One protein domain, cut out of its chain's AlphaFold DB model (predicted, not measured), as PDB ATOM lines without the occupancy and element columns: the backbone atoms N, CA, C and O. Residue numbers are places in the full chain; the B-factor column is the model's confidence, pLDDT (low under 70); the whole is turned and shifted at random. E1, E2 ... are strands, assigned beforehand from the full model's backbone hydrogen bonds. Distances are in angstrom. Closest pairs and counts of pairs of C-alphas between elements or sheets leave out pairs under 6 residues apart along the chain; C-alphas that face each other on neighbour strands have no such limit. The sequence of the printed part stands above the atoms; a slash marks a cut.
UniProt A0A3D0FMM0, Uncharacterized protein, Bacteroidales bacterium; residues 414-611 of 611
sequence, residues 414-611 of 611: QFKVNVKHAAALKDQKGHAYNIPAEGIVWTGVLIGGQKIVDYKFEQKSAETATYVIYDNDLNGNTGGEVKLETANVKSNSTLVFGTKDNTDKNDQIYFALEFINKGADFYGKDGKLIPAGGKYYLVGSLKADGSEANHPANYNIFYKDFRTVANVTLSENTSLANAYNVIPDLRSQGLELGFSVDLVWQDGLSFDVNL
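Overview. This is residues 414 to 611 of the 611 residues of an uncharacterized protein of Bacteroidales bacterium (UniProt A0A3D0FMM0). Amid little regular structure, two strongly twisted sheets lie face to face as a sandwich, strands crossed at 43 degrees: one is mixed, in the order E5, E1, E8, E9, and the other is branched and antiparallel, with E2 the neighbour of E3, E4 and E6, and E6 also the neighbour of E7. The 198 printed residues hold nine named strands, E1 to E9 along the chain, and no named helix: all strand, with 66 residues in named elements. The whole is compact, radius of gyration of the C-alphas 16.9 A, spanning 49 by 32 by 31 A.

Arrangement. Start at E1, residues 414 to 421; its neighbours are antiparallel E5, residues 490 to 496, and parallel E8, residues 563 to 570. N 417 and O 492, 3.0 A, and N 418 and O 566, 2.8 A, are within hydrogen-bond range. E9, residues 603 to 610, is parallel to E8, with N 567 and O 607 at 2.8 A. E2, residues 440 to 450, has E3, residues 467 to 471, and E4, residues 482 to 484, on one side and E6, residues 509 to 516, on the other; N 446 and O 512 are 2.8 A apart. E6 and E7, residues 535 to 542, form a hairpin.

Along the chain. Find C-alpha 414 at (52.881, 27.709, -17.012); E1 runs 23.2 A. E9 ends at C-alpha 610, (45.866, 39.113, -1.169).

Size, cuts and confidence. The printed part has no cut. Long links include E8 to E9, 32 residues; pLDDT is under 70 at 582 to 611, among others.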
ATOM      1  N   GLN A 414      53.975  28.212 -17.846       84.81
ATOM      2  CA  GLN A 414      52.881  27.709 -17.012       84.81
ATOM      3  C   GLN A 414      52.548  28.705 -15.898       84.81
ATOM      4  O   GLN A 414      53.364  28.926 -15.008       84.81
ATOM      5  N   PHE A 415      51.331  29.253 -15.898       86.81
ATOM      6  CA  PHE A 415      50.810  30.015 -14.763       86.81
ATOM      7  C   PHE A 415      50.087  29.080 -13.791       86.81
ATOM      8  O   PHE A 415      49.109  28.434 -14.158       86.81
ATOM      9  N   LYS A 416      50.554  29.009 -12.546       84.94
ATOM     10  CA  LYS A 416      49.974  28.200 -11.470       84.94
ATOM     11  C   LYS A 416      49.371  29.112 -10.411       84.94
ATOM     12  O   LYS A 416      50.099  29.855  -9.761       84.94
ATOM     13  N   VAL A 417      48.064  29.012 -10.184       83.06
ATOM     14  CA  VAL A 417      47.388  29.764  -9.119       83.06
ATOM     15  C   VAL A 417      46.931  28.827  -8.004       83.06
ATOM     16  O   VAL A 417      46.290  27.806  -8.251       83.06
ATOM     17  N   ASN A 418      47.286  29.170  -6.771       84.69
ATOM     18  CA  ASN A 418      46.949  28.459  -5.542       84.69
ATOM     19  C   ASN A 418      45.959  29.329  -4.757       84.69
ATOM     20  O   ASN A 418      46.296  30.458  -4.433       84.69
ATOM     21  N   VAL A 419      44.759  28.844  -4.441       82.69
ATOM     22  CA  VAL A 419      43.668  29.649  -3.866       82.69
ATOM     23  C   VAL A 419      43.215  29.085  -2.518       82.69
ATOM     24  O   VAL A 419      42.929  27.891  -2.398       82.69
ATOM     25  N   LYS A 420      43.114  29.952  -1.506       82.06
ATOM     26  CA  LYS A 420      42.524  29.689  -0.177       82.06
ATOM     27  C   LYS A 420      41.684  30.889   0.277       82.06
ATOM     28  O   LYS A 420      41.862  31.988  -0.242       82.06
ATOM     29  N   HIS A 421      40.817  30.716   1.277       82.19
ATOM     30  CA  HIS A 421      40.067  31.824   1.888       82.19
ATOM     31  C   HIS A 421      40.269  31.920   3.407       82.19
ATOM     32  O   HIS A 421      40.545  30.921   4.080       82.19
ATOM     33  N   ALA A 422      40.112  33.134   3.941       82.44
ATOM     34  CA  ALA A 422      40.040  33.409   5.371       82.44
ATOM     35  C   ALA A 422      38.777  32.796   6.011       82.44
ATOM     36  O   ALA A 422      37.779  32.536   5.339       82.44
ATOM     37  N   ALA A 423      38.808  32.570   7.329       82.31
ATOM     38  CA  ALA A 423      37.700  31.947   8.066       82.31
ATOM     39  C   ALA A 423      36.428  32.817   8.146       82.31
ATOM     40  O   ALA A 423      35.346  32.296   8.406       82.31
ATOM     41  N   ALA A 424      36.557  34.122   7.904       83.94
ATOM     42  CA  ALA A 424      35.461  35.068   7.741       83.94
ATOM     43  C   ALA A 424      35.726  35.941   6.505       83.94
ATOM     44  O   ALA A 424      36.879  36.162   6.133       83.94
ATOM     45  N   LEU A 425      34.656  36.443   5.889       86.56
ATOM     46  CA  LEU A 425      34.682  37.384   4.768       86.56
ATOM     47  C   LEU A 425      33.609  38.458   5.001       86.56
ATOM     48  O   LEU A 425      32.576  38.170   5.611       86.56
ATOM     49  N   LYS A 426      33.831  39.678   4.507       87.69
ATOM     50  CA  LYS A 426      32.884  40.795   4.586       87.69
ATOM     51  C   LYS A 426      32.622  41.428   3.224       87.69
ATOM     52  O   LYS A 426      33.535  41.543   2.409       87.69
ATOM     53  N   ASP A 427      31.378  41.848   3.005       87.50
ATOM     54  CA  ASP A 427      30.954  42.579   1.807       87.50
ATOM     55  C   ASP A 427      31.461  44.040   1.803       87.50
ATOM     56  O   ASP A 427      32.028  44.527   2.783       87.50
ATOM     57  N   GLN A 428      31.228  44.767   0.707       86.88
ATOM     58  CA  GLN A 428      31.622  46.174   0.540       86.88
ATOM     59  C   GLN A 428      31.048  47.119   1.612       86.88
ATOM     60  O   GLN A 428      31.599  48.196   1.842       86.88
ATOM     61  N   LYS A 429      29.967  46.722   2.291       85.81
ATOM     62  CA  LYS A 429      29.305  47.487   3.357       85.81
ATOM     63  C   LYS A 429      29.744  47.045   4.758       85.81
ATOM     64  O   LYS A 429      29.256  47.590   5.744       85.81
ATOM     65  N   GLY A 430      30.667  46.087   4.859       84.69
ATOM     66  CA  GLY A 430      31.173  45.551   6.120       84.69
ATOM     67  C   GLY A 430      30.264  44.511   6.780       84.69
ATOM     68  O   GLY A 430      30.496  44.165   7.940       84.69
ATOM     69  N   HIS A 431      29.249  43.986   6.087       88.75
ATOM     70  CA  HIS A 431      28.449  42.872   6.600       88.75
ATOM     71  C   HIS A 431      29.238  41.567   6.502       88.75
ATOM     72  O   HIS A 431      29.883  41.304   5.489       88.75
ATOM     73  N   ALA A 432      29.146  40.715   7.524       90.25
ATOM     74  CA  ALA A 432      29.713  39.371   7.465       90.25
ATOM     75  C   ALA A 432      28.982  38.519   6.413       90.25
ATOM     76  O   ALA A 432      27.764  38.345   6.479       90.25
ATOM     77  N   TYR A 433      29.732  37.968   5.460       87.56
ATOM     78  CA  TYR A 433      29.224  37.009   4.490       87.56
ATOM     79  C   TYR A 433      29.245  35.603   5.100       87.56
ATOM     80  O   TYR A 433      30.304  35.057   5.421       87.56
ATOM     81  N   ASN A 434      28.062  35.009   5.253       87.56
ATOM     82  CA  ASN A 434      27.911  33.643   5.744       87.56
ATOM     83  C   ASN A 434      28.352  32.653   4.656       87.56
ATOM     84  O   ASN A 434      27.586  32.352   3.739       87.56
ATOM     85  N   ILE A 435      29.584  32.148   4.770       85.00
ATOM     86  CA  ILE A 435      30.136  31.142   3.854       85.00
ATOM     87  C   ILE A 435      29.247  29.880   3.897       85.00
ATOM     88  O   ILE A 435      29.018  29.343   4.985       85.00
ATOM     89  N   PRO A 436      28.728  29.396   2.751       84.75
ATOM     90  CA  PRO A 436      27.903  28.189   2.695       84.75
ATOM     91  C   PRO A 436      28.624  26.934   3.193       84.75
ATOM     92  O   PRO A 436      29.847  26.838   3.138       84.75
ATOM     93  N   ALA A 437      27.856  25.902   3.553       79.69
ATOM     94  CA  ALA A 437      28.402  24.572   3.856       79.69
ATOM     95  C   ALA A 437      29.133  23.921   2.658       79.69
ATOM     96  O   ALA A 437      29.918  22.996   2.840       79.69
ATOM     97  N   GLU A 438      28.890  24.411   1.439       73.38
ATOM     98  CA  GLU A 438      29.601  24.011   0.217       73.38
ATOM     99  C   GLU A 438      30.877  24.835  -0.056       73.38
ATOM    100  O   GLU A 438      31.549  24.591  -1.056       73.38
ATOM    101  N   GLY A 439      31.227  25.771   0.834       79.38
ATOM    102  CA  GLY A 439      32.410  26.623   0.735       79.38
ATOM    103  C   GLY A 439      32.245  27.816  -0.212       79.38
ATOM    104  O   GLY A 439      31.135  28.202  -0.587       79.38
ATOM    105  N   ILE A 440      33.377  28.404  -0.605       85.06
ATOM    106  CA  ILE A 440      33.446  29.326  -1.748       85.06
ATOM    107  C   ILE A 440      33.672  28.482  -3.005       85.06
ATOM    108  O   ILE A 440      34.621  27.703  -3.052       85.06
ATOM    109  N   VAL A 441      32.819  28.618  -4.019       90.50
ATOM    110  CA  VAL A 441      32.912  27.817  -5.249       90.50
ATOM    111  C   VAL A 441      33.663  28.583  -6.329       90.50
ATOM    112  O   VAL A 441      33.193  29.616  -6.792       90.50
ATOM    113  N   TRP A 442      34.819  28.056  -6.721       88.56
ATOM    114  CA  TRP A 442      35.687  28.534  -7.798       88.56
ATOM    115  C   TRP A 442      35.357  27.783  -9.099       88.56
ATOM    116  O   TRP A 442      35.172  26.566  -9.060       88.56
ATOM    117  N   THR A 443      35.251  28.487 -10.230       90.62
ATOM    118  CA  THR A 443      34.843  27.916 -11.535       90.62
ATOM    119  C   THR A 443      35.729  28.294 -12.722       90.62
ATOM    120  O   THR A 443      35.623  27.661 -13.769       90.62
ATOM    121  N   GLY A 444      36.640  29.262 -12.575       90.06
ATOM    122  CA  GLY A 444      37.600  29.563 -13.637       90.06
ATOM    123  C   GLY A 444      38.734  30.517 -13.265       90.06
ATOM    124  O   GLY A 444      38.753  31.139 -12.198       90.06
ATOM    125  N   VAL A 445      39.687  30.635 -14.187       89.19
ATOM    126  CA  VAL A 445      40.786  31.608 -14.192       89.19
ATOM    127  C   VAL A 445      40.741  32.373 -15.510       89.19
ATOM    128  O   VAL A 445      40.543  31.785 -16.572       89.19
ATOM    129  N   LEU A 446      40.947  33.685 -15.452       91.06
ATOM    130  CA  LEU A 446      41.151  34.525 -16.624       91.06
ATOM    131  C   LEU A 446      42.539  35.163 -16.552       91.06
ATOM    132  O   LEU A 446      42.922  35.652 -15.493       91.06
ATOM    133  N   ILE A 447      43.295  35.161 -17.653       88.94
ATOM    134  CA  ILE A 447      44.691  35.641 -17.691       88.94
ATOM    135  C   ILE A 447      44.854  36.633 -18.839       88.94
ATOM    136  O   ILE A 447      44.661  36.270 -19.999       88.94
ATOM    137  N   GLY A 448      45.210  37.876 -18.522       86.50
ATOM    138  CA  GLY A 448      45.394  38.943 -19.501       86.50
ATOM    139  C   GLY A 448      46.778  38.996 -20.147       86.50
ATOM    140  O   GLY A 448      47.627  38.117 -19.981       86.50
ATOM    141  N   GLY A 449      46.998  40.075 -20.904       82.06
ATOM    142  CA  GLY A 449      48.291  40.436 -21.500       82.06
ATOM    143  C   GLY A 449      48.872  39.455 -22.528       82.06
ATOM    144  O   GLY A 449      49.993  39.666 -22.991       82.06
ATOM    145  N   GLN A 450      48.137  38.408 -22.913       88.75
ATOM    146  CA  GLN A 450      48.575  37.450 -23.930       88.75
ATOM    147  C   GLN A 450      48.647  38.134 -25.303       88.75
ATOM    148  O   GLN A 450      47.816  38.986 -25.614       88.75
ATOM    149  N   LYS A 451      49.623  37.767 -26.138       90.81
ATOM    150  CA  LYS A 451      49.841  38.344 -27.477       90.81
ATOM    151  C   LYS A 451      50.175  37.260 -28.496       90.81
ATOM    152  O   LYS A 451      50.489  36.133 -28.125       90.81
ATOM    153  N   ILE A 452      50.146  37.617 -29.780       92.88
ATOM    154  CA  ILE A 452      50.715  36.784 -30.843       92.88
ATOM    155  C   ILE A 452      52.237  36.708 -30.653       92.88
ATOM    156  O   ILE A 452      52.902  37.732 -30.461       92.88
ATOM    157  N   VAL A 453      52.780  35.494 -30.725       93.62
ATOM    158  CA  VAL A 453      54.224  35.231 -30.672       93.62
ATOM    159  C   VAL A 453      54.776  34.862 -32.051       93.62
ATOM    160  O   VAL A 453      54.027  34.501 -32.966       93.62
ATOM    161  N   ASP A 454      56.083  35.015 -32.236       93.50
ATOM    162  CA  ASP A 454      56.802  34.688 -33.466       93.50
ATOM    163  C   ASP A 454      57.284  33.226 -33.518       93.50
ATOM    164  O   ASP A 454      56.833  32.365 -32.765       93.50
ATOM    165  N   TYR A 455      58.206  32.948 -34.440       91.44
ATOM    166  CA  TYR A 455      58.832  31.646 -34.634       91.44
ATOM    167  C   TYR A 455      59.649  31.141 -33.433       91.44
ATOM    168  O   TYR A 455      59.751  29.933 -33.266       91.44
ATOM    169  N   LYS A 456      60.166  32.026 -32.568       91.56
ATOM    170  CA  LYS A 456      60.883  31.670 -31.329       91.56
ATOM    171  C   LYS A 456      59.967  31.522 -30.107       91.56
ATOM    172  O   LYS A 456      60.459  31.317 -28.990       91.56
ATOM    173  N   PHE A 457      58.652  31.652 -30.315       91.62
ATOM    174  CA  PHE A 457      57.633  31.849 -29.279       91.62
ATOM    175  C   PHE A 457      57.863  33.113 -28.426       91.62
ATOM    176  O   PHE A 457      57.465  33.184 -27.263       91.62
ATOM    177  N   GLU A 458      58.461  34.150 -29.021       90.00
ATOM    178  CA  GLU A 458      58.686  35.453 -28.388       90.00
ATOM    179  C   GLU A 458      57.632  36.474 -28.857       90.00
ATOM    180  O   GLU A 458      57.124  36.404 -29.979       90.00
ATOM    181  N   GLN A 459      57.217  37.405 -27.987       88.81
ATOM    182  CA  GLN A 459      56.125  38.336 -28.313       88.81
ATOM    183  C   GLN A 459      56.498  39.257 -29.479       88.81
ATOM    184  O   GLN A 459      57.499  39.971 -29.415       88.81
ATOM    185  N   LYS A 460      55.657  39.308 -30.522       86.56
ATOM    186  CA  LYS A 460      55.928  40.145 -31.702       86.56
ATOM    187  C   LYS A 460      55.916  41.623 -31.300       86.56
ATOM    188  O   LYS A 460      54.889  42.139 -30.869       86.56
ATOM    189  N   SER A 461      57.032  42.327 -31.485       73.25
ATOM    190  CA  SER A 461      57.235  43.698 -30.977       73.25
ATOM    191  C   SER A 461      56.248  44.739 -31.525       73.25
ATOM    192  O   SER A 461      56.041  45.776 -30.901       73.25
ATOM    193  N   ALA A 462      55.636  44.467 -32.680       75.38
ATOM    194  CA  ALA A 462      54.607  45.306 -33.297       75.38
ATOM    195  C   ALA A 462      53.166  44.940 -32.877       75.38
ATOM    196  O   ALA A 462      52.224  45.597 -33.318       75.38
ATOM    197  N   GLU A 463      52.969  43.895 -32.065       78.69
ATOM    198  CA  GLU A 463      51.637  43.410 -31.705       78.69
ATOM    199  C   GLU A 463      50.992  44.277 -30.618       78.69
ATOM    200  O   GLU A 463      51.512  44.419 -29.503       78.69
ATOM    201  N   THR A 464      49.826  44.835 -30.937       76.38
ATOM    202  CA  THR A 464      49.028  45.682 -30.040       76.38
ATOM    203  C   THR A 464      47.762  44.982 -29.552       76.38
ATOM    204  O   THR A 464      47.236  45.364 -28.508       76.38
ATOM    205  N   ALA A 465      47.298  43.928 -30.235       81.81
ATOM    206  CA  ALA A 465      46.168  43.133 -29.784       81.81
ATOM    207  C   ALA A 465      46.565  42.266 -28.580       81.81
ATOM    208  O   ALA A 465      47.400  41.366 -28.676       81.81
ATOM    209  N   THR A 466      45.936  42.536 -27.438       85.81
ATOM    210  CA  THR A 466      46.049  41.729 -26.222       85.81
ATOM    211  C   THR A 466      44.826  40.833 -26.047       85.81
ATOM    212  O   THR A 466      43.684  41.260 -26.230       85.81
ATOM    213  N   TYR A 467      45.075  39.584 -25.679       88.88
ATOM    214  CA  TYR A 467      44.088  38.525 -25.507       88.88
ATOM    215  C   TYR A 467      43.944  38.158 -24.026       88.88
ATOM    216  O   TYR A 467      44.841  38.407 -23.213       88.88
ATOM    217  N   VAL A 468      42.804  37.557 -23.697       90.38
ATOM    218  CA  VAL A 468      42.479  37.007 -22.382       90.38
ATOM    219  C   VAL A 468      42.281  35.504 -22.538       90.38
ATOM    220  O   VAL A 468      41.399  35.076 -23.283       90.38
ATOM    221  N   ILE A 469      43.077  34.691 -21.846       93.12
ATOM    222  CA  ILE A 469      42.758  33.267 -21.669       93.12
ATOM    223  C   ILE A 469      41.570  33.167 -20.715       93.12
ATOM    224  O   ILE A 469      41.557  33.865 -19.705       93.12
ATOM    225  N   TYR A 470      40.617  32.286 -21.007       93.12
ATOM    226  CA  TYR A 470      39.625  31.789 -20.056       93.12
ATOM    227  C   TYR A 470      39.824  30.280 -19.887       93.12
ATOM    228  O   TYR A 470      39.687  29.501 -20.831       93.12
ATOM    229  N   ASP A 471      40.178  29.881 -18.671       90.94
ATOM    230  CA  ASP A 471      40.379  28.498 -18.259       90.94
ATOM    231  C   ASP A 471      39.293  28.113 -17.250       90.94
ATOM    232  O   ASP A 471      39.230  28.671 -16.154       90.94
ATOM    233  N   ASN A 472      38.434  27.170 -17.632       89.50
ATOM    234  CA  ASN A 472      37.403  26.582 -16.776       89.50
ATOM    235  C   ASN A 472      37.616  25.070 -16.558       89.50
ATOM    236  O   ASN A 472      36.744  24.412 -15.990       89.50
ATOM    237  N   ASP A 473      38.766  24.507 -16.961       86.25
ATOM    238  CA  ASP A 473      39.117  23.104 -16.704       86.25
ATOM    239  C   ASP A 473      39.788  22.937 -15.337       86.25
ATOM    240  O   ASP A 473      40.834  22.299 -15.181       86.25
ATOM    241  N   LEU A 474      39.172  23.532 -14.309       80.44
ATOM    242  CA  LEU A 474      39.741  23.564 -12.972       80.44
ATOM    243  C   LEU A 474      39.972  22.140 -12.460       80.44
ATOM    244  O   LEU A 474      39.050  21.372 -12.191       80.44
ATOM    245  N   ASN A 475      41.247  21.802 -12.291       65.94
ATOM    246  CA  ASN A 475      41.716  20.468 -11.927       65.94
ATOM    247  C   ASN A 475      41.353  19.325 -12.904       65.94
ATOM    248  O   ASN A 475      41.437  18.154 -12.520       65.94
ATOM    249  N   GLY A 476      41.016  19.593 -14.167       62.12
ATOM    250  CA  GLY A 476      40.555  18.544 -15.085       62.12
ATOM    251  C   GLY A 476      39.081  18.183 -14.931       62.12
ATOM    252  O   GLY A 476      38.719  17.021 -15.131       62.12
ATOM    253  N   ASN A 477      38.269  19.140 -14.487       63.00
ATOM    254  CA  ASN A 477      36.818  19.056 -14.420       63.00
ATOM    255  C   ASN A 477      36.254  20.251 -15.201       63.00
ATOM    256  O   ASN A 477      36.162  21.354 -14.663       63.00
ATOM    257  N   THR A 478      35.953  20.053 -16.483       57.19
ATOM    258  CA  THR A 478      35.695  21.148 -17.428       57.19
ATOM    259  C   THR A 478      34.332  21.796 -17.200       57.19
ATOM    260  O   THR A 478      33.310  21.110 -17.188       57.19
ATOM    261  N   GLY A 479      34.318  23.112 -16.963       59.25
ATOM    262  CA  GLY A 479      33.149  23.825 -16.434       59.25
ATOM    263  C   GLY A 479      32.824  23.469 -14.973       59.25
ATOM    264  O   GLY A 479      31.690  23.643 -14.529       59.25
ATOM    265  N   GLY A 480      33.791  22.909 -14.242       67.44
ATOM    266  CA  GLY A 480      33.594  22.278 -12.942       67.44
ATOM    267  C   GLY A 480      33.660  23.216 -11.737       67.44
ATOM    268  O   GLY A 480      34.467  24.140 -11.668       67.44
ATOM    269  N   GLU A 481      32.849  22.913 -10.724       83.88
ATOM    270  CA  GLU A 481      32.848  23.622  -9.441       83.88
ATOM    271  C   GLU A 481      33.924  23.075  -8.489       83.88
ATOM    272  O   GLU A 481      33.791  21.981  -7.932       83.88
ATOM    273  N   VAL A 482      34.982  23.856  -8.250       85.00
ATOM    274  CA  VAL A 482      36.001  23.569  -7.231       85.00
ATOM    275  C   VAL A 482      35.634  24.268  -5.926       85.00
ATOM    276  O   VAL A 482      35.712  25.488  -5.793       85.00
ATOM    277  N   LYS A 483      35.253  23.472  -4.928       86.38
ATOM    278  CA  LYS A 483      34.934  23.953  -3.580       86.38
ATOM    279  C   LYS A 483      36.215  24.315  -2.835       86.38
ATOM    280  O   LYS A 483      37.052  23.448  -2.589       86.38
ATOM    281  N   LEU A 484      36.371  25.585  -2.476       80.44
ATOM    282  CA  LEU A 484      37.378  26.031  -1.519       80.44
ATOM    283  C   LEU A 484      36.851  25.792  -0.100       80.44
ATOM    284  O   LEU A 484      35.706  26.121   0.207       80.44
ATOM    285  N   GLU A 485      37.705  25.250   0.762       71.75
ATOM    286  CA  GLU A 485      37.415  25.026   2.181       71.75
ATOM    287  C   GLU A 485      38.379  25.877   3.023       71.75
ATOM    288  O   GLU A 485      39.498  26.168   2.591       71.75
ATOM    289  N   THR A 486      37.977  26.242   4.243       67.56
ATOM    290  CA  THR A 486      38.768  27.109   5.129       67.56
ATOM    291  C   THR A 486      40.200  26.592   5.301       67.56
ATOM    292  O   THR A 486      40.409  25.455   5.714       67.56
ATOM    293  N   ALA A 487      41.182  27.447   4.993       61.75
ATOM    294  CA  ALA A 487      42.626  27.162   4.987       61.75
ATOM    295  C   ALA A 487      43.141  26.068   4.014       61.75
ATOM    296  O   ALA A 487      44.356  25.977   3.822       61.75
ATOM    297  N   ASN A 488      42.281  25.298   3.339       72.62
ATOM    298  CA  ASN A 488      42.704  24.288   2.363       72.62
ATOM    299  C   ASN A 488      42.962  24.923   0.991       72.62
ATOM    300  O   ASN A 488      42.033  25.253   0.253       72.62
ATOM    301  N   VAL A 489      44.241  25.033   0.628       77.88
ATOM    302  CA  VAL A 489      44.677  25.473  -0.703       77.88
ATOM    303  C   VAL A 489      44.181  24.494  -1.772       77.88
ATOM    304  O   VAL A 489      44.507  23.305  -1.731       77.88
ATOM    305  N   LYS A 490      43.435  25.002  -2.755       84.00
ATOM    306  CA  LYS A 490      43.214  24.336  -4.049       84.00
ATOM    307  C   LYS A 490      44.116  24.996  -5.095       84.00
ATOM    308  O   LYS A 490      44.517  26.140  -4.911       84.00
ATOM    309  N   SER A 491      44.418  24.315  -6.194       82.25
ATOM    310  CA  SER A 491      45.316  24.850  -7.227       82.25
ATOM    311  C   SER A 491      44.696  24.705  -8.613       82.25
ATOM    312  O   SER A 491      43.898  23.797  -8.827       82.25
ATOM    313  N   ASN A 492      45.082  25.567  -9.548       84.12
ATOM    314  CA  ASN A 492      44.934  25.342 -10.984       84.12
ATOM    315  C   ASN A 492      46.254  25.685 -11.685       84.12
ATOM    316  O   ASN A 492      47.130  26.336 -11.106       84.12
ATOM    317  N   SER A 493      46.439  25.232 -12.917       84.50
ATOM    318  CA  SER A 493      47.627  25.530 -13.712       84.50
ATOM    319  C   SER A 493      47.256  25.618 -15.178       84.50
ATOM    320  O   SER A 493      46.747  24.653 -15.728       84.50
ATOM    321  N   THR A 494      47.533  26.762 -15.786       88.62
ATOM    322  CA  THR A 494      47.118  27.129 -17.138       88.62
ATOM    323  C   THR A 494      48.365  27.384 -17.980       88.62
ATOM    324  O   THR A 494      49.297  28.059 -17.532       88.62
ATOM    325  N   LEU A 495      48.410  26.850 -19.198       90.75
ATOM    326  CA  LEU A 495      49.512  27.106 -20.126       90.75
ATOM    327  C   LEU A 495      49.317  28.454 -20.836       90.75
ATOM    328  O   LEU A 495      48.219  28.784 -21.292       90.75
ATOM    329  N   VAL A 496      50.401  29.223 -20.924       92.81
ATOM    330  CA  VAL A 496      50.428  30.623 -21.375       92.81
ATOM    331  C   VAL A 496      51.569  30.849 -22.368       92.81
ATOM    332  O   VAL A 496      52.574  30.136 -22.349       92.81
ATOM    333  N   PHE A 497      51.458  31.865 -23.223       93.50
ATOM    334  CA  PHE A 497      52.624  32.340 -23.968       93.50
ATOM    335  C   PHE A 497      53.539  33.174 -23.066       93.50
ATOM    336  O   PHE A 497      53.090  33.789 -22.095       93.50
ATOM    337  N   GLY A 498      54.827  33.223 -23.417       87.25
ATOM    338  CA  GLY A 498      55.773  34.114 -22.758       87.25
ATOM    339  C   GLY A 498      55.354  35.583 -22.889       87.25
ATOM    340  O   GLY A 498      54.767  35.997 -23.895       87.25
ATOM    341  N   THR A 499      55.661  36.390 -21.876       85.31
ATOM    342  CA  THR A 499      55.614  37.851 -22.005       85.31
ATOM    343  C   THR A 499      56.863  38.353 -22.724       85.31
ATOM    344  O   THR A 499      57.843  37.618 -22.861       85.31
ATOM    345  N   LYS A 500      56.872  39.620 -23.154       81.75
ATOM    346  CA  LYS A 500      58.137  40.307 -23.453       81.75
ATOM    347  C   LYS A 500      59.015  40.419 -22.196       81.75
ATOM    348  O   LYS A 500      58.533  40.198 -21.080       81.75
ATOM    349  N   ASP A 501      60.287  40.761 -22.399       72.81
ATOM    350  CA  ASP A 501      61.152  41.223 -21.311       72.81
ATOM    351  C   ASP A 501      60.587  42.532 -20.731       72.81
ATOM    352  O   ASP A 501      60.096  43.404 -21.458       72.81
ATOM    353  N   ASN A 502      60.643  42.635 -19.408       68.50
ATOM    354  CA  ASN A 502      60.159  43.747 -18.604       68.50
ATOM    355  C   ASN A 502      61.349  44.431 -17.915       68.50
ATOM    356  O   ASN A 502      61.338  44.650 -16.705       68.50
ATOM    357  N   THR A 503      62.408  44.732 -18.673       65.25
ATOM    358  CA  THR A 503      63.668  45.297 -18.159       65.25
ATOM    359  C   THR A 503      63.458  46.600 -17.380       65.25
ATOM    360  O   THR A 503      64.152  46.855 -16.397       65.25
ATOM    361  N   ASP A 504      62.448  47.385 -17.770       60.53
ATOM    362  CA  ASP A 504      62.032  48.624 -17.101       60.53
ATOM    363  C   ASP A 504      61.167  48.394 -15.840       60.53
ATOM    364  O   ASP A 504      60.810  49.355 -15.160       60.53
ATOM    365  N   LYS A 505      60.795  47.141 -15.533       65.44
ATOM    366  CA  LYS A 505      59.952  46.709 -14.398       65.44
ATOM    367  C   LYS A 505      58.600  47.439 -14.307       65.44
ATOM    368  O   LYS A 505      58.071  47.692 -13.222       65.44
ATOM    369  N   ASN A 506      58.029  47.772 -15.465       63.03
ATOM    370  CA  ASN A 506      56.815  48.577 -15.612       63.03
ATOM    371  C   ASN A 506      55.603  47.796 -16.144       63.03
ATOM    372  O   ASN A 506      54.474  48.205 -15.878       63.03
ATOM    373  N   ASP A 507      55.796  46.677 -16.851       69.50
ATOM    374  CA  ASP A 507      54.675  45.819 -17.243       69.50
ATOM    375  C   ASP A 507      54.069  45.125 -16.015       69.50
ATOM    376  O   ASP A 507      54.784  44.696 -15.104       69.50
ATOM    377  N   GLN A 508      52.749  44.957 -16.043       75.44
ATOM    378  CA  GLN A 508      51.968  44.234 -15.046       75.44
ATOM    379  C   GLN A 508      50.923  43.387 -15.779       75.44
ATOM    380  O   GLN A 508      50.146  43.911 -16.580       75.44
ATOM    381  N   ILE A 509      50.908  42.079 -15.519       78.06
ATOM    382  CA  ILE A 509      49.884  41.162 -16.033       78.06
ATOM    383  C   ILE A 509      48.772  41.064 -14.995       78.06
ATOM    384  O   ILE A 509      49.036  40.852 -13.814       78.06
ATOM    385  N   TYR A 510      47.526  41.187 -15.433       80.81
ATOM    386  CA  TYR A 510      46.358  41.018 -14.575       80.81
ATOM    387  C   TYR A 510      45.751  39.631 -14.797       80.81
ATOM    388  O   TYR A 510      45.752  39.104 -15.914       80.81
ATOM    389  N   PHE A 511      45.206  39.050 -13.733       84.50
ATOM    390  CA  PHE A 511      44.423  37.820 -13.793       84.50
ATOM    391  C   PHE A 511      43.166  37.963 -12.934       84.50
ATOM    392  O   PHE A 511      43.161  38.712 -11.959       84.50
ATOM    393  N   ALA A 512      42.102  37.241 -13.270       86.12
ATOM    394  CA  ALA A 512      40.907  37.164 -12.440       86.12
ATOM    395  C   ALA A 512      40.577  35.717 -12.078       86.12
ATOM    396  O   ALA A 512      40.786  34.798 -12.868       86.12
ATOM    397  N   LEU A 513      40.035  35.522 -10.880       87.81
ATOM    398  CA  LEU A 513      39.429  34.265 -10.459       87.81
ATOM    399  C   LEU A 513      37.910  34.395 -10.527       87.81
ATOM    400  O   LEU A 513      37.352  35.346  -9.980       87.81
ATOM    401  N   GLU A 514      37.264  33.442 -11.192       90.12
ATOM    402  CA  GLU A 514      35.811  33.363 -11.333       90.12
ATOM    403  C   GLU A 514      35.212  32.452 -10.259       90.12
ATOM    404  O   GLU A 514      35.624  31.302 -10.114       90.12
ATOM    405  N   PHE A 515      34.196  32.936  -9.553       89.88
ATOM    406  CA  PHE A 515      33.490  32.207  -8.503       89.88
ATOM    407  C   PHE A 515      31.977  32.233  -8.721       89.88
ATOM    408  O   PHE A 515      31.465  33.129  -9.386       89.88
ATOM    409  N   ILE A 516      31.246  31.317  -8.082       89.38
ATOM    410  CA  ILE A 516      29.782  31.384  -7.941       89.38
ATOM    411  C   ILE A 516      29.421  31.748  -6.498       89.38
ATOM    412  O   ILE A 516      29.841  31.081  -5.549       89.38
ATOM    413  N   ASN A 517      28.569  32.760  -6.323       88.31
ATOM    414  CA  ASN A 517      27.949  33.066  -5.037       88.31
ATOM    415  C   ASN A 517      26.912  31.986  -4.678       88.31
ATOM    416  O   ASN A 517      25.743  32.088  -5.037       88.31
ATOM    417  N   LYS A 518      27.322  30.945  -3.949       88.31
ATOM    418  CA  LYS A 518      26.411  29.919  -3.404       88.31
ATOM    419  C   LYS A 518      25.708  30.353  -2.102       88.31
ATOM    420  O   LYS A 518      24.974  29.557  -1.522       88.31
ATOM    421  N   GLY A 519      25.974  31.564  -1.607       87.00
ATOM    422  CA  GLY A 519      25.417  32.113  -0.370       87.00
ATOM    423  C   GLY A 519      24.229  33.043  -0.600       87.00
ATOM    424  O   GLY A 519      23.468  32.894  -1.553       87.00
ATOM    425  N   ALA A 520      24.056  33.997   0.315       87.12
ATOM    426  CA  ALA A 520      23.085  35.078   0.170       87.12
ATOM    427  C   ALA A 520      23.594  36.162  -0.798       87.12
ATOM    428  O   ALA A 520      24.793  36.253  -1.067       87.12
ATOM    429  N   ASP A 521      22.690  37.012  -1.294       85.88
ATOM    430  CA  ASP A 521      23.073  38.201  -2.061       85.88
ATOM    431  C   ASP A 521      24.016  39.095  -1.209       85.88
ATOM    432  O   ASP A 521      23.736  39.338  -0.033       85.88
ATOM    433  N   PHE A 522      25.120  39.593  -1.779       87.44
ATOM    434  CA  PHE A 522      26.070  40.486  -1.088       87.44
ATOM    435  C   PHE A 522      26.480  41.679  -1.961       87.44
ATOM    436  O   PHE A 522      26.228  41.683  -3.165       87.44
ATOM    437  N   TYR A 523      27.099  42.711  -1.377       84.12
ATOM    438  CA  TYR A 523      27.553  43.887  -2.127       84.12
ATOM    439  C   TYR A 523      29.046  43.818  -2.463       84.12
ATOM    440  O   TYR A 523      29.885  43.702  -1.573       84.12
ATOM    441  N   GLY A 524      29.349  43.884  -3.758       82.56
ATOM    442  CA  GLY A 524      30.695  43.903  -4.318       82.56
ATOM    443  C   GLY A 524      31.217  45.312  -4.594       82.56
ATOM    444  O   GLY A 524      30.740  46.301  -4.022       82.56
ATOM    445  N   LYS A 525      32.181  45.403  -5.515       78.75
ATOM    446  CA  LYS A 525      32.792  46.659  -5.963       78.75
ATOM    447  C   LYS A 525      31.723  47.667  -6.398       78.75
ATOM    448  O   LYS A 525      30.664  47.303  -6.914       78.75
ATOM    449  N   ASP A 526      31.988  48.942  -6.124       73.00
ATOM    450  CA  ASP A 526      31.100  50.081  -6.401       73.00
ATOM    451  C   ASP A 526      29.684  49.940  -5.802       73.00
ATOM    452  O   ASP A 526      28.726  50.560  -6.264       73.00
ATOM    453  N   GLY A 527      29.534  49.100  -4.769       71.88
ATOM    454  CA  GLY A 527      28.251  48.805  -4.131       71.88
ATOM    455  C   GLY A 527      27.278  48.021  -5.020       71.88
ATOM    456  O   GLY A 527      26.079  48.002  -4.729       71.88
ATOM    457  N   LYS A 528      27.754  47.385  -6.101       76.06
ATOM    458  CA  LYS A 528      26.935  46.561  -7.004       76.06
ATOM    459  C   LYS A 528      26.559  45.236  -6.328       76.06
ATOM    460  O   LYS A 528      27.339  44.667  -5.571       76.06
ATOM    461  N   LEU A 529      25.351  44.737  -6.590       76.62
ATOM    462  CA  LEU A 529      24.859  43.490  -5.995       76.62
ATOM    463  C   LEU A 529      25.486  42.265  -6.684       76.62
ATOM    464  O   LEU A 529      25.477  42.173  -7.911       76.62
ATOM    465  N   ILE A 530      25.957  41.298  -5.901       83.62
ATOM    466  CA  ILE A 530      26.304  39.943  -6.339       83.62
ATOM    467  C   ILE A 530      25.173  39.010  -5.878       83.62
ATOM    468  O   ILE A 530      25.134  38.644  -4.700       83.62
ATOM    469  N   PRO A 531      24.214  38.642  -6.748       80.19
ATOM    470  CA  PRO A 531      23.074  37.829  -6.343       80.19
ATOM    471  C   PRO A 531      23.480  36.377  -6.058       80.19
ATOM    472  O   PRO A 531      24.401  35.844  -6.677       80.19
ATOM    473  N   ALA A 532      22.745  35.716  -5.170       84.75
ATOM    474  CA  ALA A 532      22.793  34.279  -4.941       84.75
ATOM    475  C   ALA A 532      22.600  33.520  -6.263       84.75
ATOM    476  O   ALA A 532      21.695  33.835  -7.039       84.75
ATOM    477  N   GLY A 533      23.476  32.549  -6.509       82.50
ATOM    478  CA  GLY A 533      23.640  31.796  -7.755       82.50
ATOM    479  C   GLY A 533      24.410  32.521  -8.867       82.50
ATOM    480  O   GLY A 533      24.777  31.881  -9.848       82.50
ATOM    481  N   GLY A 534      24.678  33.823  -8.735       82.44
ATOM    482  CA  GLY A 534      25.418  34.605  -9.727       82.44
ATOM    483  C   GLY A 534      26.928  34.372  -9.666       82.44
ATOM    484  O   GLY A 534      27.482  34.100  -8.596       82.44
ATOM    485  N   LYS A 535      27.601  34.514 -10.813       87.50
ATOM    486  CA  LYS A 535      29.065  34.541 -10.875       87.50
ATOM    487  C   LYS A 535      29.633  35.887 -10.410       87.50
ATOM    488  O   LYS A 535      28.963  36.917 -10.505       87.50
ATOM    489  N   TYR A 536      30.863  35.869  -9.904       85.56
ATOM    490  CA  TYR A 536      31.636  37.065  -9.572       85.56
ATOM    491  C   TYR A 536      33.141  36.852  -9.764       85.56
ATOM    492  O   TYR A 536      33.625  35.721  -9.761       85.56
ATOM    493  N   TYR A 537      33.878  37.953  -9.905       86.06
ATOM    494  CA  TYR A 537      35.303  37.957 -10.234       86.06
ATOM    495  C   TYR A 537      36.126  38.720  -9.193       86.06
ATOM    496  O   TYR A 537      35.699  39.774  -8.716       86.06
ATOM    497  N   LEU A 538      37.320  38.211  -8.878       83.38
ATOM    498  CA  LEU A 538      38.331  38.888  -8.052       83.38
ATOM    499  C   LEU A 538      39.640  39.024  -8.835       83.38
ATOM    500  O   LEU A 538      40.093  38.041  -9.419       83.38
ATOM    501  N   VAL A 539      40.229  40.225  -8.856       80.00
ATOM    502  CA  VAL A 539      41.379  40.579  -9.712       80.00
ATOM    503  C   VAL A 539      42.682  40.566  -8.929       80.00
ATOM    504  O   VAL A 539      42.850  41.360  -8.008       80.00
ATOM    505  N   GLY A 540      43.618  39.720  -9.347       76.12
ATOM    506  CA  GLY A 540      45.016  39.775  -8.934       76.12
ATOM    507  C   GLY A 540      45.910  40.373 -10.021       76.12
ATOM    508  O   GLY A 540      45.513  40.540 -11.177       76.12
ATOM    509  N   SER A 541      47.151  40.677  -9.652       77.56
ATOM    510  CA  SER A 541      48.161  41.172 -10.585       77.56
ATOM    511  C   SER A 541      49.531  40.557 -10.315       77.56
ATOM    512  O   SER A 541      49.834  40.149  -9.196       77.56
ATOM    513  N   LEU A 542      50.328  40.455 -11.375       75.69
ATOM    514  CA  LEU A 542      51.677  39.907 -11.407       75.69
ATOM    515  C   LEU A 542      52.596  41.000 -11.959       75.69
ATOM    516  O   LEU A 542      52.336  41.535 -13.041       75.69
ATOM    517  N   LYS A 543      53.666  41.330 -11.238       75.94
ATOM    518  CA  LYS A 543      54.646  42.348 -11.633       75.94
ATOM    519  C   LYS A 543      56.020  41.929 -11.127       75.94
ATOM    520  O   LYS A 543      56.191  41.789  -9.922       75.94
ATOM    521  N   ALA A 544      56.977  41.744 -12.033       69.06
ATOM    522  CA  ALA A 544      58.357  41.436 -11.665       69.06
ATOM    523  C   ALA A 544      58.960  42.611 -10.875       69.06
ATOM    524  O   ALA A 544      59.054  43.721 -11.408       69.06
ATOM    525  N   ASP A 545      59.367  42.380  -9.622       61.81
ATOM    526  CA  ASP A 545      60.148  43.367  -8.865       61.81
ATOM    527  C   ASP A 545      61.654  43.216  -9.137       61.81
ATOM    528  O   ASP A 545      62.421  44.180  -9.014       61.81
ATOM    529  N   GLY A 546      62.068  42.050  -9.643       55.16
ATOM    530  CA  GLY A 546      63.424  41.781 -10.091       55.16
ATOM    531  C   GLY A 546      64.432  41.818  -8.947       55.16
ATOM    532  O   GLY A 546      65.522  42.369  -9.130       55.16
ATOM    533  N   SER A 547      64.025  41.323  -7.778       53.03
ATOM    534  CA  SER A 547      64.875  40.945  -6.646       53.03
ATOM    535  C   SER A 547      65.004  39.418  -6.492       53.03
ATOM    536  O   SER A 547      65.729  38.940  -5.617       53.03
ATOM    537  N   GLU A 548      64.329  38.643  -7.347       53.53
ATOM    538  CA  GLU A 548      64.251  37.187  -7.285       53.53
ATOM    539  C   GLU A 548      65.591  36.538  -7.687       53.53
ATOM    540  O   GLU A 548      66.074  36.693  -8.809       53.53
ATOM    541  N   ALA A 549      66.202  35.783  -6.768       42.38
ATOM    542  CA  ALA A 549      67.594  35.325  -6.889       42.38
ATOM    543  C   ALA A 549      67.880  34.351  -8.053       42.38
ATOM    544  O   ALA A 549      69.035  34.229  -8.462       42.38
ATOM    545  N   ASN A 550      66.849  33.677  -8.576       47.59
ATOM    546  CA  ASN A 550      66.969  32.630  -9.599       47.59
ATOM    547  C   ASN A 550      66.369  33.049 -10.958       47.59
ATOM    548  O   ASN A 550      66.191  32.211 -11.837       47.59
ATOM    549  N   HIS A 551      66.053  34.337 -11.146       50.47
ATOM    550  CA  HIS A 551      65.464  34.837 -12.388       50.47
ATOM    551  C   HIS A 551      66.418  34.616 -13.588       50.47
ATOM    552  O   HIS A 551      67.605  34.945 -13.481       50.47
ATOM    553  N   PRO A 552      65.948  34.147 -14.767       50.19
ATOM    554  CA  PRO A 552      66.701  34.334 -16.010       50.19
ATOM    555  C   PRO A 552      66.954  35.834 -16.238       50.19
ATOM    556  O   PRO A 552      66.175  36.661 -15.777       50.19
ATOM    557  N   ALA A 553      68.008  36.212 -16.967       54.50
ATOM    558  CA  ALA A 553      68.483  37.607 -17.047       54.50
ATOM    559  C   ALA A 553      67.484  38.648 -17.623       54.50
ATOM    560  O   ALA A 553      67.775  39.844 -17.604       54.50
ATOM    561  N   ASN A 554      66.327  38.193 -18.106       60.94
ATOM    562  CA  ASN A 554      65.243  38.977 -18.683       60.94
ATOM    563  C   ASN A 554      64.010  38.840 -17.765       60.94
ATOM    564  O   ASN A 554      63.645  37.722 -17.397       60.94
ATOM    565  N   TYR A 555      63.341  39.940 -17.409       66.31
ATOM    566  CA  TYR A 555      62.323  40.026 -16.344       66.31
ATOM    567  C   TYR A 555      60.903  39.592 -16.780       66.31
ATOM    568  O   TYR A 555      59.893  40.184 -16.392       66.31
ATOM    569  N   ASN A 556      60.800  38.586 -17.651       76.38
ATOM    570  CA  ASN A 556      59.539  38.139 -18.245       76.38
ATOM    571  C   ASN A 556      58.593  37.524 -17.184       76.38
ATOM    572  O   ASN A 556      58.920  36.506 -16.580       76.38
ATOM    573  N   ILE A 557      57.380  38.076 -17.025       79.00
ATOM    574  CA  ILE A 557      56.349  37.597 -16.074       79.00
ATOM    575  C   ILE A 557      55.910  36.152 -16.368       79.00
ATOM    576  O   ILE A 557      55.659  35.374 -15.444       79.00
ATOM    577  N   PHE A 558      55.859  35.783 -17.648       85.44
ATOM    578  CA  PHE A 558      55.780  34.395 -18.100       85.44
ATOM    579  C   PHE A 558      56.951  34.131 -19.043       85.44
ATOM    580  O   PHE A 558      57.197  34.929 -19.949       85.44
ATOM    581  N   TYR A 559      57.637  33.002 -18.880       82.06
ATOM    582  CA  TYR A 559      58.748  32.601 -19.742       82.06
ATOM    583  C   TYR A 559      58.564  31.158 -20.229       82.06
ATOM    584  O   TYR A 559      57.911  30.350 -19.567       82.06
ATOM    585  N   LYS A 560      59.092  30.854 -21.418       78.75
ATOM    586  CA  LYS A 560      59.006  29.523 -22.038       78.75
ATOM    587  C   LYS A 560      59.797  28.501 -21.215       78.75
ATOM    588  O   LYS A 560      60.866  28.842 -20.728       78.75
ATOM    589  N   ASP A 561      59.250  27.296 -21.038       69.81
ATOM    590  CA  ASP A 561      59.767  26.215 -20.170       69.81
ATOM    591  C   ASP A 561      59.624  26.443 -18.644       69.81
ATOM    592  O   ASP A 561      59.854  25.534 -17.850       69.81
ATOM    593  N   PHE A 562      59.188  27.632 -18.206       74.31
ATOM    594  CA  PHE A 562      59.222  28.046 -16.796       74.31
ATOM    595  C   PHE A 562      57.821  28.097 -16.153       74.31
ATOM    596  O   PHE A 562      56.795  28.305 -16.815       74.31
ATOM    597  N   ARG A 563      57.777  27.935 -14.822       77.81
ATOM    598  CA  ARG A 563      56.555  28.028 -14.001       77.81
ATOM    599  C   ARG A 563      56.499  29.364 -13.256       77.81
ATOM    600  O   ARG A 563      57.369  29.640 -12.438       77.81
ATOM    601  N   THR A 564      55.420  30.116 -13.456       78.50
ATOM    602  CA  THR A 564      55.071  31.306 -12.665       78.50
ATOM    603  C   THR A 564      53.988  30.946 -11.646       78.50
ATOM    604  O   THR A 564      52.977  30.354 -12.026       78.50
ATOM    605  N   VAL A 565      54.157  31.295 -10.367       80.00
ATOM    606  CA  VAL A 565      53.224  30.916  -9.281       80.00
ATOM    607  C   VAL A 565      52.546  32.137  -8.647       80.00
ATOM    608  O   VAL A 565      53.191  33.154  -8.421       80.00
ATOM    609  N   ALA A 566      51.250  32.030  -8.332       79.19
ATOM    610  CA  ALA A 566      50.492  33.016  -7.556       79.19
ATOM    611  C   ALA A 566      49.730  32.363  -6.385       79.19
ATOM    612  O   ALA A 566      48.829  31.549  -6.603       79.19
ATOM    613  N   ASN A 567      50.044  32.736  -5.143       80.81
ATOM    614  CA  ASN A 567      49.368  32.247  -3.936       80.81
ATOM    615  C   ASN A 567      48.278  33.225  -3.478       80.81
ATOM    616  O   ASN A 567      48.516  34.144  -2.695       80.81
ATOM    617  N   VAL A 568      47.058  33.011  -3.959       80.44
ATOM    618  CA  VAL A 568      45.879  33.819  -3.654       80.44
ATOM    619  C   VAL A 568      45.276  33.483  -2.288       80.44
ATOM    620  O   VAL A 568      44.855  32.352  -2.026       80.44
ATOM    621  N   THR A 569      45.125  34.509  -1.451       83.06
ATOM    622  CA  THR A 569      44.337  34.478  -0.212       83.06
ATOM    623  C   THR A 569      43.134  35.406  -0.326       83.06
ATOM    624  O   THR A 569      43.294  36.627  -0.405       83.06
ATOM    625  N   LEU A 570      41.923  34.843  -0.267       83.44
ATOM    626  CA  LEU A 570      40.711  35.649  -0.139       83.44
ATOM    627  C   LEU A 570      40.632  36.210   1.286       83.44
ATOM    628  O   LEU A 570      40.450  35.449   2.242       83.44
ATOM    629  N   SER A 571      40.825  37.520   1.427       81.62
ATOM    630  CA  SER A 571      41.040  38.194   2.708       81.62
ATOM    631  C   SER A 571      39.766  38.829   3.271       81.62
ATOM    632  O   SER A 571      38.901  39.305   2.534       81.62
ATOM    633  N   GLU A 572      39.662  38.845   4.605       78.75
ATOM    634  CA  GLU A 572      38.412  39.095   5.341       78.75
ATOM    635  C   GLU A 572      37.698  40.401   4.961       78.75
ATOM    636  O   GLU A 572      36.475  40.411   4.863       78.75
ATOM    637  N   ASN A 573      38.435  41.495   4.761       72.81
ATOM    638  CA  ASN A 573      37.864  42.843   4.624       72.81
ATOM    639  C   ASN A 573      38.011  43.446   3.213       72.81
ATOM    640  O   ASN A 573      37.628  44.596   3.011       72.81
ATOM    641  N   THR A 574      38.589  42.710   2.259       68.62
ATOM    642  CA  THR A 574      38.980  43.231   0.932       68.62
ATOM    643  C   THR A 574      38.366  42.448  -0.223       68.62
ATOM    644  O   THR A 574      37.819  43.073  -1.129       68.62
ATOM    645  N   SER A 575      38.360  41.110  -0.164       72.06
ATOM    646  CA  SER A 575      37.960  40.269  -1.301       72.06
ATOM    647  C   SER A 575      36.545  40.555  -1.780       72.06
ATOM    648  O   SER A 575      36.353  41.061  -2.882       72.06
ATOM    649  N   LEU A 576      35.526  40.267  -0.964       81.00
ATOM    650  CA  LEU A 576      34.144  40.438  -1.417       81.00
ATOM    651  C   LEU A 576      33.799  41.921  -1.620       81.00
ATOM    652  O   LEU A 576      33.003  42.229  -2.498       81.00
ATOM    653  N   ALA A 577      34.464  42.839  -0.911       76.00
ATOM    654  CA  ALA A 577      34.360  44.281  -1.141       76.00
ATOM    655  C   ALA A 577      34.893  44.740  -2.519       76.00
ATOM    656  O   ALA A 577      34.445  45.765  -3.035       76.00
ATOM    657  N   ASN A 578      35.803  43.976  -3.133       77.44
ATOM    658  CA  ASN A 578      36.310  44.184  -4.493       77.44
ATOM    659  C   ASN A 578      35.707  43.219  -5.537       77.44
ATOM    660  O   ASN A 578      36.166  43.200  -6.677       77.44
ATOM    661  N   ALA A 579      34.676  42.438  -5.191       76.56
ATOM    662  CA  ALA A 579      34.049  41.496  -6.119       76.56
ATOM    663  C   ALA A 579      33.303  42.198  -7.259       76.56
ATOM    664  O   ALA A 579      32.412  43.015  -7.021       76.56
ATOM    665  N   TYR A 580      33.607  41.825  -8.500       73.88
ATOM    666  CA  TYR A 580      32.904  42.313  -9.682       73.88
ATOM    667  C   TYR A 580      31.791  41.341 -10.100       73.88
ATOM    668  O   TYR A 580      32.029  40.145 -10.231       73.88
ATOM    669  N   ASN A 581      30.584  41.856 -10.361       71.19
ATOM    670  CA  ASN A 581      29.427  41.115 -10.915       71.19
ATOM    671  C   ASN A 581      29.664  40.616 -12.362       71.19
ATOM    672  O   ASN A 581      28.911  39.814 -12.911       71.19
ATOM    673  N   VAL A 582      30.690  41.165 -13.003       61.47
ATOM    674  CA  VAL A 582      30.955  41.110 -14.438       61.47
ATOM    675  C   VAL A 582      32.466  40.971 -14.639       61.47
ATOM    676  O   VAL A 582      33.207  41.266 -13.704       61.47
ATOM    677  N   ILE A 583      32.939  40.585 -15.828       50.47
ATOM    678  CA  ILE A 583      34.385  40.458 -16.064       50.47
ATOM    679  C   ILE A 583      35.076  41.827 -15.946       50.47
ATOM    680  O   ILE A 583      34.765  42.727 -16.732       50.47
ATOM    681  N   PRO A 584      36.030  41.984 -15.014       45.53
ATOM    682  CA  PRO A 584      37.002  43.062 -15.053       45.53
ATOM    683  C   PRO A 584      38.036  42.730 -16.134       45.53
ATOM    684  O   PRO A 584      38.500  41.591 -16.235       45.53
ATOM    685  N   ASP A 585      38.393  43.705 -16.963       46.16
ATOM    686  CA  ASP A 585      39.413  43.475 -17.986       46.16
ATOM    687  C   ASP A 585      40.821  43.368 -17.380       46.16
ATOM    688  O   ASP A 585      41.086  43.766 -16.248       46.16
ATOM    689  N   LEU A 586      41.731  42.779 -18.151       50.72
ATOM    690  CA  LEU A 586      43.041  42.341 -17.703       50.72
ATOM    691  C   LEU A 586      44.180  42.948 -18.548       50.72
ATOM    692  O   LEU A 586      45.241  42.336 -18.697       50.72
ATOM    693  N   ARG A 587      43.956  44.116 -19.171       46.09
ATOM    694  CA  ARG A 587      44.814  44.664 -20.244       46.09
ATOM    695  C   ARG A 587      45.360  46.076 -19.955       46.09
ATOM    696  O   ARG A 587      45.771  46.772 -20.881       46.09
ATOM    697  N   SER A 588      45.501  46.403 -18.661       41.25
ATOM    698  CA  SER A 588      46.089  47.625 -18.052       41.25
ATOM    699  C   SER A 588      45.280  48.930 -18.227       41.25
ATOM    700  O   SER A 588      44.589  49.071 -19.229       41.25
ATOM    701  N   GLN A 589      45.298  49.892 -17.289       34.09
ATOM    702  CA  GLN A 589      46.107  50.065 -16.057       34.09
ATOM    703  C   GLN A 589      45.223  50.504 -14.865       34.09
ATOM    704  O   GLN A 589      44.751  51.633 -14.894       34.09
ATOM    705  N   GLY A 590      45.083  49.730 -13.774       29.59
ATOM    706  CA  GLY A 590      44.353  50.258 -12.603       29.59
ATOM    707  C   GLY A 590      44.130  49.350 -11.389       29.59
ATOM    708  O   GLY A 590      42.993  48.959 -11.138       29.59
ATOM    709  N   LEU A 591      45.191  49.052 -10.623       28.05
ATOM    710  CA  LEU A 591      45.273  49.117  -9.141       28.05
ATOM    711  C   LEU A 591      46.569  48.437  -8.638       28.05
ATOM    712  O   LEU A 591      47.089  47.524  -9.280       28.05
ATOM    713  N   GLU A 592      47.103  48.902  -7.504       25.44
ATOM    714  CA  GLU A 592      48.447  48.557  -6.996       25.44
ATOM    715  C   GLU A 592      48.415  47.727  -5.696       25.44
ATOM    716  O   GLU A 592      47.645  48.055  -4.795       25.44
ATOM    717  N   LEU A 593      49.282  46.703  -5.593       22.92
ATOM    718  CA  LEU A 593      49.790  45.989  -4.389       22.92
ATOM    719  C   LEU A 593      50.817  44.909  -4.857       22.92
ATOM    720  O   LEU A 593      50.836  44.602  -6.047       22.92
ATOM    721  N   GLY A 594      51.684  44.335  -3.996       23.38
ATOM    722  CA  GLY A 594      52.715  43.364  -4.454       23.38
ATOM    723  C   GLY A 594      53.572  42.633  -3.391       23.38
ATOM    724  O   GLY A 594      53.262  42.717  -2.203       23.38
ATOM    725  N   PHE A 595      54.664  41.987  -3.865       31.55
ATOM    726  CA  PHE A 595      55.682  41.131  -3.179       31.55
ATOM    727  C   PHE A 595      55.226  39.696  -2.756       31.55
ATOM    728  O   PHE A 595      54.048  39.508  -2.481       31.55
ATOM    729  N   SER A 596      56.075  38.662  -2.557       23.05
ATOM    730  CA  SER A 596      57.047  37.969  -3.461       23.05
ATOM    731  C   SER A 596      57.406  36.533  -2.938       23.05
ATOM    732  O   SER A 596      57.175  36.256  -1.762       23.05
ATOM    733  N   VAL A 597      58.013  35.646  -3.773       27.56
ATOM    734  CA  VAL A 597      58.524  34.250  -3.468       27.56
ATOM    735  C   VAL A 597      57.378  33.172  -3.456       27.56
ATOM    736  O   VAL A 597      56.233  33.566  -3.666       27.56
ATOM    737  N   ASP A 598      57.451  31.817  -3.460       26.84
ATOM    738  CA  ASP A 598      58.430  30.699  -3.302       26.84
ATOM    739  C   ASP A 598      58.179  29.519  -4.315       26.84
ATOM    740  O   ASP A 598      57.113  29.466  -4.935       26.84
ATOM    741  N   LEU A 599      59.112  28.558  -4.505       32.59
ATOM    742  CA  LEU A 599      59.231  27.736  -5.745       32.59
ATOM    743  C   LEU A 599      59.353  26.190  -5.628       32.59
ATOM    744  O   LEU A 599      59.969  25.685  -4.698       32.59
ATOM    745  N   VAL A 600      58.849  25.468  -6.663       32.19
ATOM    746  CA  VAL A 600      59.510  24.331  -7.385       32.19
ATOM    747  C   VAL A 600      58.928  24.155  -8.818       32.19
ATOM    748  O   VAL A 600      57.762  23.770  -8.990       32.19
ATOM    749  N   TRP A 601      59.766  24.378  -9.837       33.81
ATOM    750  CA  TRP A 601      59.886  23.703 -11.160       33.81
ATOM    751  C   TRP A 601      61.262  24.170 -11.715       33.81
ATOM    752  O   TRP A 601      62.155  24.324 -10.887       33.81
ATOM    753  N   GLN A 602      61.499  24.420 -13.014       39.91
ATOM    754  CA  GLN A 602      62.588  25.358 -13.370       39.91
ATOM    755  C   GLN A 602      62.148  26.794 -13.032       39.91
ATOM    756  O   GLN A 602      60.989  27.165 -13.254       39.91
ATOM    757  N   ASP A 603      63.051  27.548 -12.405       37.28
ATOM    758  CA  ASP A 603      62.705  28.650 -11.500       37.28
ATOM    759  C   ASP A 603      62.247  29.927 -12.221       37.28
ATOM    760  O   ASP A 603      63.047  30.739 -12.685       37.28
ATOM    761  N   GLY A 604      60.927  30.111 -12.292       35.09
ATOM    762  CA  GLY A 604      60.287  31.353 -12.723       35.09
ATOM    763  C   GLY A 604      59.935  32.290 -11.566       35.09
ATOM    764  O   GLY A 604      60.368  32.125 -10.427       35.09
ATOM    765  N   LEU A 605      59.114  33.293 -11.869       33.66
ATOM    766  CA  LEU A 605      58.622  34.266 -10.893       33.66
ATOM    767  C   LEU A 605      57.572  33.671  -9.944       33.66
ATOM    768  O   LEU A 605      56.734  32.862 -10.348       33.66
ATOM    769  N   SER A 606      57.558  34.131  -8.692       38.97
ATOM    770  CA  SER A 606      56.553  33.718  -7.709       38.97
ATOM    771  C   SER A 606      56.030  34.885  -6.878       38.97
ATOM    772  O   SER A 606      56.786  35.765  -6.460       38.97
ATOM    773  N   PHE A 607      54.718  34.868  -6.644       38.38
ATOM    774  CA  PHE A 607      53.945  35.970  -6.086       38.38
ATOM    775  C   PHE A 607      52.976  35.489  -4.999       38.38
ATOM    776  O   PHE A 607      52.201  34.557  -5.220       38.38
ATOM    777  N   ASP A 608      52.924  36.191  -3.869       37.88
ATOM    778  CA  ASP A 608      51.828  36.080  -2.902       37.88
ATOM    779  C   ASP A 608      50.783  37.166  -3.208       37.88
ATOM    780  O   ASP A 608      51.116  38.314  -3.493       37.88
ATOM    781  N   VAL A 609      49.493  36.811  -3.201       34.41
ATOM    782  CA  VAL A 609      48.411  37.697  -3.659       34.41
ATOM    783  C   VAL A 609      47.284  37.728  -2.627       34.41
ATOM    784  O   VAL A 609      46.614  36.728  -2.383       34.41
ATOM    785  N   ASN A 610      47.026  38.894  -2.037       35.44
ATOM    786  CA  ASN A 610      45.866  39.113  -1.169       35.44
ATOM    787  C   ASN A 610      44.801  39.900  -1.941       35.44
ATOM    788  O   ASN A 610      45.114  40.956  -2.489       35.44
ATOM    789  N   LEU A 611      43.569  39.375  -1.989       37.12
ATOM    790  CA  LEU A 611      42.430  39.965  -2.714       37.12
ATOM    791  C   LEU A 611      41.435  40.650  -1.767       37.12
ATOM    792  O   LEU A 611      41.211  40.122  -0.649       37.12
TER     793      LEU A 611